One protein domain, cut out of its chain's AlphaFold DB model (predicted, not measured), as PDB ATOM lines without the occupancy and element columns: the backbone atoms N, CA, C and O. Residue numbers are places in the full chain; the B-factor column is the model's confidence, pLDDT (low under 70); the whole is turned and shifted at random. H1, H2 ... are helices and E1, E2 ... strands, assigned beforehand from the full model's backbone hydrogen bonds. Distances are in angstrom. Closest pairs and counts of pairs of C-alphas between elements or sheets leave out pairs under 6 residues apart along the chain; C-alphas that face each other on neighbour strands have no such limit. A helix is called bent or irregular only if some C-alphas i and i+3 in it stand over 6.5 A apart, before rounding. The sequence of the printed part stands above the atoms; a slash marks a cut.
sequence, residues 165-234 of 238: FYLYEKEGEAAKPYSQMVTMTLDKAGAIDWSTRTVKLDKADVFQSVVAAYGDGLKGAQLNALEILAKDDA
ATOM      1  N   PHE A 165     156.596 164.119 168.943       62.09
ATOM      2  CA  PHE A 165     157.594 165.122 168.584       62.09
ATOM      3  C   PHE A 165     158.987 164.636 168.961       62.09
ATOM      4  O   PHE A 165     159.210 164.206 170.085       62.09
ATOM      5  N   TYR A 166     159.939 164.743 168.040       66.56
ATOM      6  CA  TYR A 166     161.327 164.386 168.312       66.56
ATOM      7  C   TYR A 166     162.131 165.625 168.702       66.56
ATOM      8  O   TYR A 166     162.259 166.552 167.894       66.56
ATOM      9  N   LEU A 167     162.674 165.625 169.920       63.84
ATOM     10  CA  LEU A 167     163.518 166.693 170.456       63.84
ATOM     11  C   LEU A 167     164.917 166.160 170.766       63.84
ATOM     12  O   LEU A 167     165.077 165.020 171.201       63.84
ATOM     13  N   TYR A 168     165.925 167.003 170.568       76.56
ATOM     14  CA  TYR A 168     167.282 166.765 171.039       76.56
ATOM     15  C   TYR A 168     167.407 167.321 172.458       76.56
ATOM     16  O   TYR A 168     167.237 168.520 172.675       76.56
ATOM     17  N   GLU A 169     167.693 166.467 173.441       83.31
ATOM     18  CA  GLU A 169     167.907 166.938 174.817       83.31
ATOM     19  C   GLU A 169     169.178 167.794 174.913       83.31
ATOM     20  O   GLU A 169     169.220 168.761 175.674       83.31
ATOM     21  N   LYS A 170     170.200 167.456 174.116       79.75
ATOM     22  CA  LYS A 170     171.455 168.198 173.966       79.75
ATOM     23  C   LYS A 170     171.996 168.073 172.545       79.75
ATOM     24  O   LYS A 170     171.661 167.143 171.811       79.75
ATOM     25  N   GLU A 171     172.862 169.007 172.167       73.62
ATOM     26  CA  GLU A 171     173.578 168.950 170.894       73.62
ATOM     27  C   GLU A 171     174.450 167.685 170.809       73.62
ATOM     28  O   GLU A 171     175.159 167.342 171.755       73.62
ATOM     29  N   GLY A 172     174.381 166.982 169.676       67.62
ATOM     30  CA  GLY A 172     175.128 165.743 169.438       67.62
ATOM     31  C   GLY A 172     174.494 164.473 170.015       67.62
ATOM     32  O   GLY A 172     174.998 163.384 169.752       67.62
ATOM     33  N   GLU A 173     173.388 164.578 170.758       74.25
ATOM     34  CA  GLU A 173     172.624 163.412 171.208       74.25
ATOM     35  C   GLU A 173     171.604 162.960 170.152       74.25
ATOM     36  O   GLU A 173     171.257 163.691 169.226       74.25
ATOM     37  N   ALA A 174     171.114 161.725 170.279       66.75
ATOM     38  CA  ALA A 174     170.015 161.245 169.449       66.75
ATOM     39  C   ALA A 174     168.699 161.920 169.864       66.75
ATOM     40  O   ALA A 174     168.424 162.083 171.056       66.75
ATOM     41  N   ALA A 175     167.865 162.280 168.887       69.81
ATOM     42  CA  ALA A 175     166.546 162.826 169.174       69.81
ATOM     43  C   ALA A 175     165.654 161.773 169.845       69.81
ATOM     44  O   ALA A 175     165.603 160.623 169.403       69.81
ATOM     45  N   LYS A 176     164.902 162.183 170.867       77.25
ATOM     46  CA  LYS A 176     163.952 161.327 171.584       77.25
ATOM     47  C   LYS A 176     162.510 161.757 171.310       77.25
ATOM     48  O   LYS A 176     162.271 162.952 171.126       77.25
ATOM     49  N   PRO A 177     161.560 160.811 171.261       74.94
ATOM     50  CA  PRO A 177     160.151 161.118 171.070       74.94
ATOM     51  C   PRO A 177     159.505 161.621 172.370       74.94
ATOM     52  O   PRO A 177     159.728 161.059 173.437       74.94
ATOM     53  N   TYR A 178     158.656 162.637 172.258       73.69
ATOM     54  CA  TYR A 178     157.844 163.215 173.328       73.69
ATOM     55  C   TYR A 178     156.426 163.445 172.832       73.69
ATOM     56  O   TYR A 178     156.205 163.678 171.643       73.69
ATOM     57  N   SER A 179     155.450 163.442 173.731       73.50
ATOM     58  CA  SER A 179     154.088 163.768 173.345       73.50
ATOM     59  C   SER A 179     153.899 165.257 173.056       73.50
ATOM     60  O   SER A 179     154.682 166.108 173.497       73.50
ATOM     61  N   GLN A 180     152.813 165.598 172.360       68.75
ATOM     62  CA  GLN A 180     152.388 166.987 172.170       68.75
ATOM     63  C   GLN A 180     152.288 167.735 173.498       68.75
ATOM     64  O   GLN A 180     152.712 168.880 173.591       68.75
ATOM     65  N   MET A 181     151.752 167.095 174.535       76.81
ATOM     66  CA  MET A 181     151.542 167.729 175.835       76.81
ATOM     67  C   MET A 181     152.865 168.154 176.483       76.81
ATOM     68  O   MET A 181     152.996 169.310 176.897       76.81
ATOM     69  N   VAL A 182     153.867 167.271 176.497       78.50
ATOM     70  CA  VAL A 182     155.213 167.597 176.994       78.50
ATOM     71  C   VAL A 182     155.838 168.697 176.141       78.50
ATOM     72  O   VAL A 182     156.278 169.723 176.656       78.50
ATOM     73  N   THR A 183     155.781 168.533 174.822       70.81
ATOM     74  CA  THR A 183     156.395 169.456 173.865       70.81
ATOM     75  C   THR A 183     155.794 170.862 173.938       70.81
ATOM     76  O   THR A 183     156.528 171.844 173.985       70.81
ATOM     77  N   MET A 184     154.468 170.986 174.027       69.12
ATOM     78  CA  MET A 184     153.786 172.276 174.170       69.12
ATOM     79  C   MET A 184     154.063 172.936 175.520       69.12
ATOM     80  O   MET A 184     154.076 174.161 175.611       69.12
ATOM     81  N   THR A 185     154.268 172.151 176.577       73.75
ATOM     82  CA  THR A 185     154.622 172.694 177.896       73.75
ATOM     83  C   THR A 185     156.021 173.304 177.866       73.75
ATOM     84  O   THR A 185     156.216 174.428 178.327       73.75
ATOM     85  N   LEU A 186     156.977 172.608 177.246       75.56
ATOM     86  CA  LEU A 186     158.338 173.100 177.031       75.56
ATOM     87  C   LEU A 186     158.370 174.334 176.118       75.56
ATOM     88  O   LEU A 186     159.068 175.303 176.413       75.56
ATOM     89  N   ASP A 187     157.586 174.323 175.039       73.12
ATOM     90  CA  ASP A 187     157.468 175.443 174.104       73.12
ATOM     91  C   ASP A 187     156.925 176.707 174.775       73.12
ATOM     92  O   ASP A 187     157.533 177.773 174.688       73.12
ATOM     93  N   LYS A 188     155.835 176.581 175.543       67.81
ATOM     94  CA  LYS A 188     155.264 177.695 176.316       67.81
ATOM     95  C   LYS A 188     156.266 178.300 177.298       67.81
ATOM     96  O   LYS A 188     156.215 179.498 177.557       67.81
ATOM     97  N   ALA A 189     157.177 177.490 177.833       74.75
ATOM     98  CA  ALA A 189     158.251 177.950 178.708       74.75
ATOM     99  C   ALA A 189     159.480 178.494 177.948       74.75
ATOM    100  O   ALA A 189     160.473 178.896 178.563       74.75
ATOM    101  N   GLY A 190     159.434 178.505 176.613       72.88
ATOM    102  CA  GLY A 190     160.519 178.934 175.738       72.88
ATOM    103  C   GLY A 190     161.729 178.002 175.756       72.88
ATOM    104  O   GLY A 190     162.808 178.433 175.345       72.88
ATOM    105  N   ALA A 191     161.569 176.763 176.234       85.12
ATOM    106  CA  ALA A 191     162.649 175.807 176.474       85.12
ATOM    107  C   ALA A 191     163.142 175.086 175.212       85.12
ATOM    108  O   ALA A 191     164.169 174.418 175.265       85.12
ATOM    109  N   ILE A 192     162.447 175.233 174.080       77.19
ATOM    110  CA  ILE A 192     162.808 174.593 172.811       77.19
ATOM    111  C   ILE A 192     163.366 175.646 171.852       77.19
ATOM    112  O   ILE A 192     162.755 176.691 171.616       77.19
ATOM    113  N   ASP A 193     164.538 175.380 171.279       74.12
ATOM    114  CA  ASP A 193     164.974 176.027 170.048       74.12
ATOM    115  C   ASP A 193     164.423 175.240 168.859       74.12
ATOM    116  O   ASP A 193     164.935 174.192 168.480       74.12
ATOM    117  N   TRP A 194     163.360 175.749 168.243       65.81
ATOM    118  CA  TRP A 194     162.705 175.088 167.116       65.81
ATOM    119  C   TRP A 194     163.526 175.047 165.826       65.81
ATOM    120  O   TRP A 194     163.207 174.267 164.917       65.81
ATOM    121  N   SER A 195     164.570 175.873 165.718       56.31
ATOM    122  CA  SER A 195     165.452 175.857 164.553       56.31
ATOM    123  C   SER A 195     166.278 174.569 164.529       56.31
ATOM    124  O   SER A 195     166.296 173.876 163.506       56.31
ATOM    125  N   THR A 196     166.824 174.195 165.687       59.72
ATOM    126  CA  THR A 196     167.655 173.007 165.921       59.72
ATOM    127  C   THR A 196     166.877 171.820 166.496       59.72
ATOM    128  O   THR A 196     167.345 170.690 166.426       59.72
ATOM    129  N   ARG A 197     165.652 172.055 166.985       59.34
ATOM    130  CA  ARG A 197     164.823 171.118 167.770       59.34
ATOM    131  C   ARG A 197     165.495 170.673 169.070       59.34
ATOM    132  O   ARG A 197     165.212 169.583 169.562       59.34
ATOM    133  N   THR A 198     166.370 171.511 169.609       74.75
ATOM    134  CA  THR A 198     167.150 171.209 170.807       74.75
ATOM    135  C   THR A 198     166.567 171.929 172.014       74.75
ATOM    136  O   THR A 198     166.045 173.041 171.905       74.75
ATOM    137  N   VAL A 199     166.656 171.307 173.186       83.38
ATOM    138  CA  VAL A 199     166.372 171.979 174.454       83.38
ATOM    139  C   VAL A 199     167.429 173.058 174.684       83.38
ATOM    140  O   VAL A 199     168.632 172.798 174.623       83.38
ATOM    141  N   LYS A 200     166.995 174.290 174.948       86.62
ATOM    142  CA  LYS A 200     167.923 175.394 175.201       86.62
ATOM    143  C   LYS A 200     168.667 175.165 176.510       86.62
ATOM    144  O   LYS A 200     168.059 174.853 177.535       86.62
ATOM    145  N   LEU A 201     169.982 175.372 176.486       93.56
ATOM    146  CA  LEU A 201     170.852 175.140 177.642       93.56
ATOM    147  C   LEU A 201     170.454 175.985 178.863       93.56
ATOM    148  O   LEU A 201     170.504 175.492 179.986       93.56
ATOM    149  N   ASP A 202     170.001 177.224 178.652       96.19
ATOM    150  CA  ASP A 202     169.526 178.131 179.708       96.19
ATOM    151  C   ASP A 202     168.143 177.754 180.274       96.19
ATOM    152  O   ASP A 202     167.667 178.394 181.208       96.19
ATOM    153  N   LYS A 203     167.498 176.725 179.711       96.56
ATOM    154  CA  LYS A 203     166.187 176.192 180.114       96.56
ATOM    155  C   LYS A 203     166.237 174.700 180.448       96.56
ATOM    156  O   LYS A 203     165.203 174.029 180.476       96.56
ATOM    157  N   ALA A 204     167.432 174.163 180.692       93.75
ATOM    158  CA  ALA A 204     167.610 172.754 181.018       93.75
ATOM    159  C   ALA A 204     166.876 172.359 182.313       93.75
ATOM    160  O   ALA A 204     166.328 171.266 182.395       93.75
ATOM    161  N   ASP A 205     166.812 173.250 183.302       96.31
ATOM    162  CA  ASP A 205     166.069 173.070 184.553       96.31
ATOM    163  C   ASP A 205     164.558 172.915 184.320       96.31
ATOM    164  O   ASP A 205     163.932 172.001 184.862       96.31
ATOM    165  N   VAL A 206     163.987 173.750 183.447       95.31
ATOM    166  CA  VAL A 206     162.587 173.657 183.017       95.31
ATOM    167  C   VAL A 206     162.336 172.319 182.337       95.31
ATOM    168  O   VAL A 206     161.365 171.637 182.660       95.31
ATOM    169  N   PHE A 207     163.222 171.916 181.424       94.88
ATOM    170  CA  PHE A 207     163.106 170.629 180.750       94.88
ATOM    171  C   PHE A 207     163.120 169.459 181.736       94.88
ATOM    172  O   PHE A 207     162.213 168.628 181.707       94.88
ATOM    173  N   GLN A 208     164.084 169.434 182.659       95.75
ATOM    174  CA  GLN A 208     164.166 168.397 183.689       95.75
ATOM    175  C   GLN A 208     162.918 168.375 184.576       95.75
ATOM    176  O   GLN A 208     162.418 167.301 184.896       95.75
ATOM    177  N   SER A 209     162.369 169.539 184.934       96.44
ATOM    178  CA  SER A 209     161.138 169.621 185.726       96.44
ATOM    179  C   SER A 209     159.923 169.057 184.984       96.44
ATOM    180  O   SER A 209     159.144 168.313 185.580       96.44
ATOM    181  N   VAL A 210     159.767 169.368 183.695       92.62
ATOM    182  CA  VAL A 210     158.662 168.846 182.874       92.62
ATOM    183  C   VAL A 210     158.803 167.336 182.683       92.62
ATOM    184  O   VAL A 210     157.833 166.608 182.887       92.62
ATOM    185  N   VAL A 211     160.000 166.841 182.364       93.25
ATOM    186  CA  VAL A 211     160.240 165.398 182.196       93.25
ATOM    187  C   VAL A 211     160.065 164.643 183.514       93.25
ATOM    188  O   VAL A 211     159.489 163.560 183.518       93.25
ATOM    189  N   ALA A 212     160.473 165.209 184.652       95.00
ATOM    190  CA  ALA A 212     160.233 164.591 185.956       95.00
ATOM    191  C   ALA A 212     158.734 164.480 186.289       95.00
ATOM    192  O   ALA A 212     158.320 163.520 186.937       95.00
ATOM    193  N   ALA A 213     157.922 165.443 185.846       92.69
ATOM    194  CA  ALA A 213     156.483 165.456 186.097       92.69
ATOM    195  C   ALA A 213     155.687 164.555 185.137       92.69
ATOM    196  O   ALA A 213     154.697 163.950 185.549       92.69
ATOM    197  N   TYR A 214     156.096 164.474 183.868       89.12
ATOM    198  CA  TYR A 214     155.280 163.881 182.800       89.12
ATOM    199  C   TYR A 214     155.969 162.753 182.018       89.12
ATOM    200  O   TYR A 214     155.326 162.119 181.180       89.12
ATOM    201  N   GLY A 215     157.252 162.483 182.269       93.19
ATOM    202  CA  GLY A 215     158.067 161.586 181.449       93.19
ATOM    203  C   GLY A 215     158.202 162.095 180.011       93.19
ATOM    204  O   GLY A 215     158.312 163.298 179.770       93.19
ATOM    205  N   ASP A 216     158.155 161.175 179.046       84.06
ATOM    206  CA  ASP A 216     158.009 161.502 177.621       84.06
ATOM    207  C   ASP A 216     156.560 161.871 177.240       84.06
ATOM    208  O   ASP A 216     156.298 162.387 176.154       84.06
ATOM    209  N   GLY A 217     155.606 161.645 178.148       83.06
ATOM    210  CA  GLY A 217     154.182 161.892 177.963       83.06
ATOM    211  C   GLY A 217     153.514 161.024 176.894       83.06
ATOM    212  O   GLY A 217     152.370 161.324 176.533       83.06
ATOM    213  N   LEU A 218     154.199 160.006 176.362       73.62
ATOM    214  CA  LEU A 218     153.699 159.118 175.319       73.62
ATOM    215  C   LEU A 218     152.698 158.115 175.904       73.62
ATOM    216  O   LEU A 218     152.888 157.531 176.969       73.62
ATOM    217  N   LYS A 219     151.602 157.894 175.182       69.50
ATOM    218  CA  LYS A 219     150.559 156.924 175.537       69.50
ATOM    219  C   LYS A 219     150.797 155.589 174.837       69.50
ATOM    220  O   LYS A 219     151.485 155.524 173.823       69.50
ATOM    221  N   GLY A 220     150.145 154.527 175.314       55.53
ATOM    222  CA  GLY A 220     150.315 153.167 174.775       55.53
ATOM    223  C   GLY A 220     150.162 153.059 173.251       55.53
ATOM    224  O   GLY A 220     150.966 152.397 172.605       55.53
ATOM    225  N   ALA A 221     149.203 153.774 172.652       52.06
ATOM    226  CA  ALA A 221     149.038 153.802 171.196       52.06
ATOM    227  C   ALA A 221     150.247 154.419 170.463       52.06
ATOM    228  O   ALA A 221     150.648 153.934 169.408       52.06
ATOM    229  N   GLN A 222     150.850 155.462 171.039       58.97
ATOM    230  CA  GLN A 222     152.021 156.146 170.488       58.97
ATOM    231  C   GLN A 222     153.276 155.282 170.621       58.97
ATOM    232  O   GLN A 222     154.029 155.141 169.664       58.97
ATOM    233  N   LEU A 223     153.455 154.642 171.778       60.28
ATOM    234  CA  LEU A 223     154.543 153.693 172.009       60.28
ATOM    235  C   LEU A 223     154.454 152.496 171.052       60.28
ATOM    236  O   LEU A 223     155.454 152.128 170.446       60.28
ATOM    237  N   ASN A 224     153.256 151.946 170.840       50.75
ATOM    238  CA  ASN A 224     153.040 150.862 169.880       50.75
ATOM    239  C   ASN A 224     153.359 151.293 168.437       50.75
ATOM    240  O   ASN A 224     153.975 150.540 167.691       50.75
ATOM    241  N   ALA A 225     152.985 152.515 168.042       51.56
ATOM    242  CA  ALA A 225     153.328 153.043 166.722       51.56
ATOM    243  C   ALA A 225     154.851 153.174 166.530       51.56
ATOM    244  O   ALA A 225     155.369 152.794 165.481       51.56
ATOM    245  N   LEU A 226     155.566 153.653 167.553       55.69
ATOM    246  CA  LEU A 226     157.029 153.731 167.551       55.69
ATOM    247  C   LEU A 226     157.685 152.349 167.490       55.69
ATOM    248  O   LEU A 226     158.670 152.166 166.780       55.69
ATOM    249  N   GLU A 227     157.139 151.365 168.201       52.31
ATOM    250  CA  GLU A 227     157.642 149.991 168.182       52.31
ATOM    251  C   GLU A 227     157.457 149.337 166.807       52.31
ATOM    252  O   GLU A 227     158.366 148.678 166.303       52.31
ATOM    253  N   ILE A 228     156.291 149.528 166.180       48.28
ATOM    254  CA  ILE A 228     156.030 149.048 164.819       48.28
ATOM    255  C   ILE A 228     157.009 149.693 163.836       48.28
ATOM    256  O   ILE A 228     157.587 148.979 163.022       48.28
ATOM    257  N   LEU A 229     157.233 151.005 163.949       49.31
ATOM    258  CA  LEU A 229     158.203 151.720 163.122       49.31
ATOM    259  C   LEU A 229     159.617 151.148 163.294       49.31
ATOM    260  O   LEU A 229     160.268 150.823 162.309       49.31
ATOM    261  N   ALA A 230     160.065 150.932 164.532       52.28
ATOM    262  CA  ALA A 230     161.384 150.362 164.802       52.28
ATOM    263  C   ALA A 230     161.545 148.933 164.250       52.28
ATOM    264  O   ALA A 230     162.614 148.564 163.762       52.28
ATOM    265  N   LYS A 231     160.488 148.111 164.308       47.41
ATOM    266  CA  LYS A 231     160.474 146.771 163.694       47.41
ATOM    267  C   LYS A 231     160.575 146.843 162.172       47.41
ATOM    268  O   LYS A 231     161.222 145.987 161.572       47.41
ATOM    269  N   ASP A 232     159.928 147.832 161.566       44.28
ATOM    270  CA  ASP A 232     159.989 148.084 160.129       44.28
ATOM    271  C   ASP A 232     161.400 148.514 159.709       44.28
ATOM    272  O   ASP A 232     161.995 147.887 158.833       44.28
ATOM    273  N   ASP A 233     161.986 149.475 160.427       46.72
ATOM    274  CA  ASP A 233     163.359 149.943 160.212       46.72
ATOM    275  C   ASP A 233     164.363 148.782 160.276       46.72
ATOM    276  O   ASP A 233     165.158 148.578 159.355       46.72
ATOM    277  N   ALA A 234     164.257 147.940 161.310       45.97
ATOM    278  CA  ALA A 234     165.110 146.766 161.470       45.97
ATOM    279  C   ALA A 234     164.948 145.749 160.326       45.97
ATOM    280  O   ALA A 234     165.923 145.122 159.908       45.97
TER     281      ALA A 234
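What this domain is: This is residues 165 to 234 of the 238 residues of an uncharacterized protein of Coprinopsis marcescibilis (UniProt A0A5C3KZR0). A small strand hairpin, E1 and E2, sits next to H1 of a helical hairpin, H1 and H2, and H3 is an arm whose residues 227 to 234 stick out. The 70 printed residues, with E1, E2, H1, H2 and H3 in that order, are mostly helix and compact, with a radius of gyration of the C-alphas of 12.6 A and spans of 37 by 25 by 17 A.

How they stand to each other: Start at E1, residues 165 to 167, antiparallel to E2, residues 176 to 179; N 165 and O 178, 2.8 A apart, are within hydrogen-bond range. H1, residues 180 to 188, touches H2, residues 201 to 214, closest at the C-alphas of Leu 186 and Phe 207, 6.5 A; they run opposite ways at a shallow tilt of 34.9 degrees, only just short of steep. H3, residues 220 to 234, is apart from both. Every O i to N i+4 pair is within hydrogen-bond range in H1 and H3, and 8 of 10 in H2, which is irregular: C-alphas 202 and 205 are 7.8 A apart.

Where its parts are: Find E1 beginning at C-alpha 165 (157.594, 165.122, 168.584); E1 measures 6.4 A, E2 10.3 A, H1 11.8 A and H2 19.9 A. H3, 20.9 A, ends at C-alpha 234 (165.110, 146.766, 161.470).

The domain as a whole: The farthest C-alphas, of Asp 202 and Asp 232, are 37.1 A apart. The printed part has no cut; the H1 to H2 link is long. Look for pLDDT under 70 in 29 residues, among them 219 to 234.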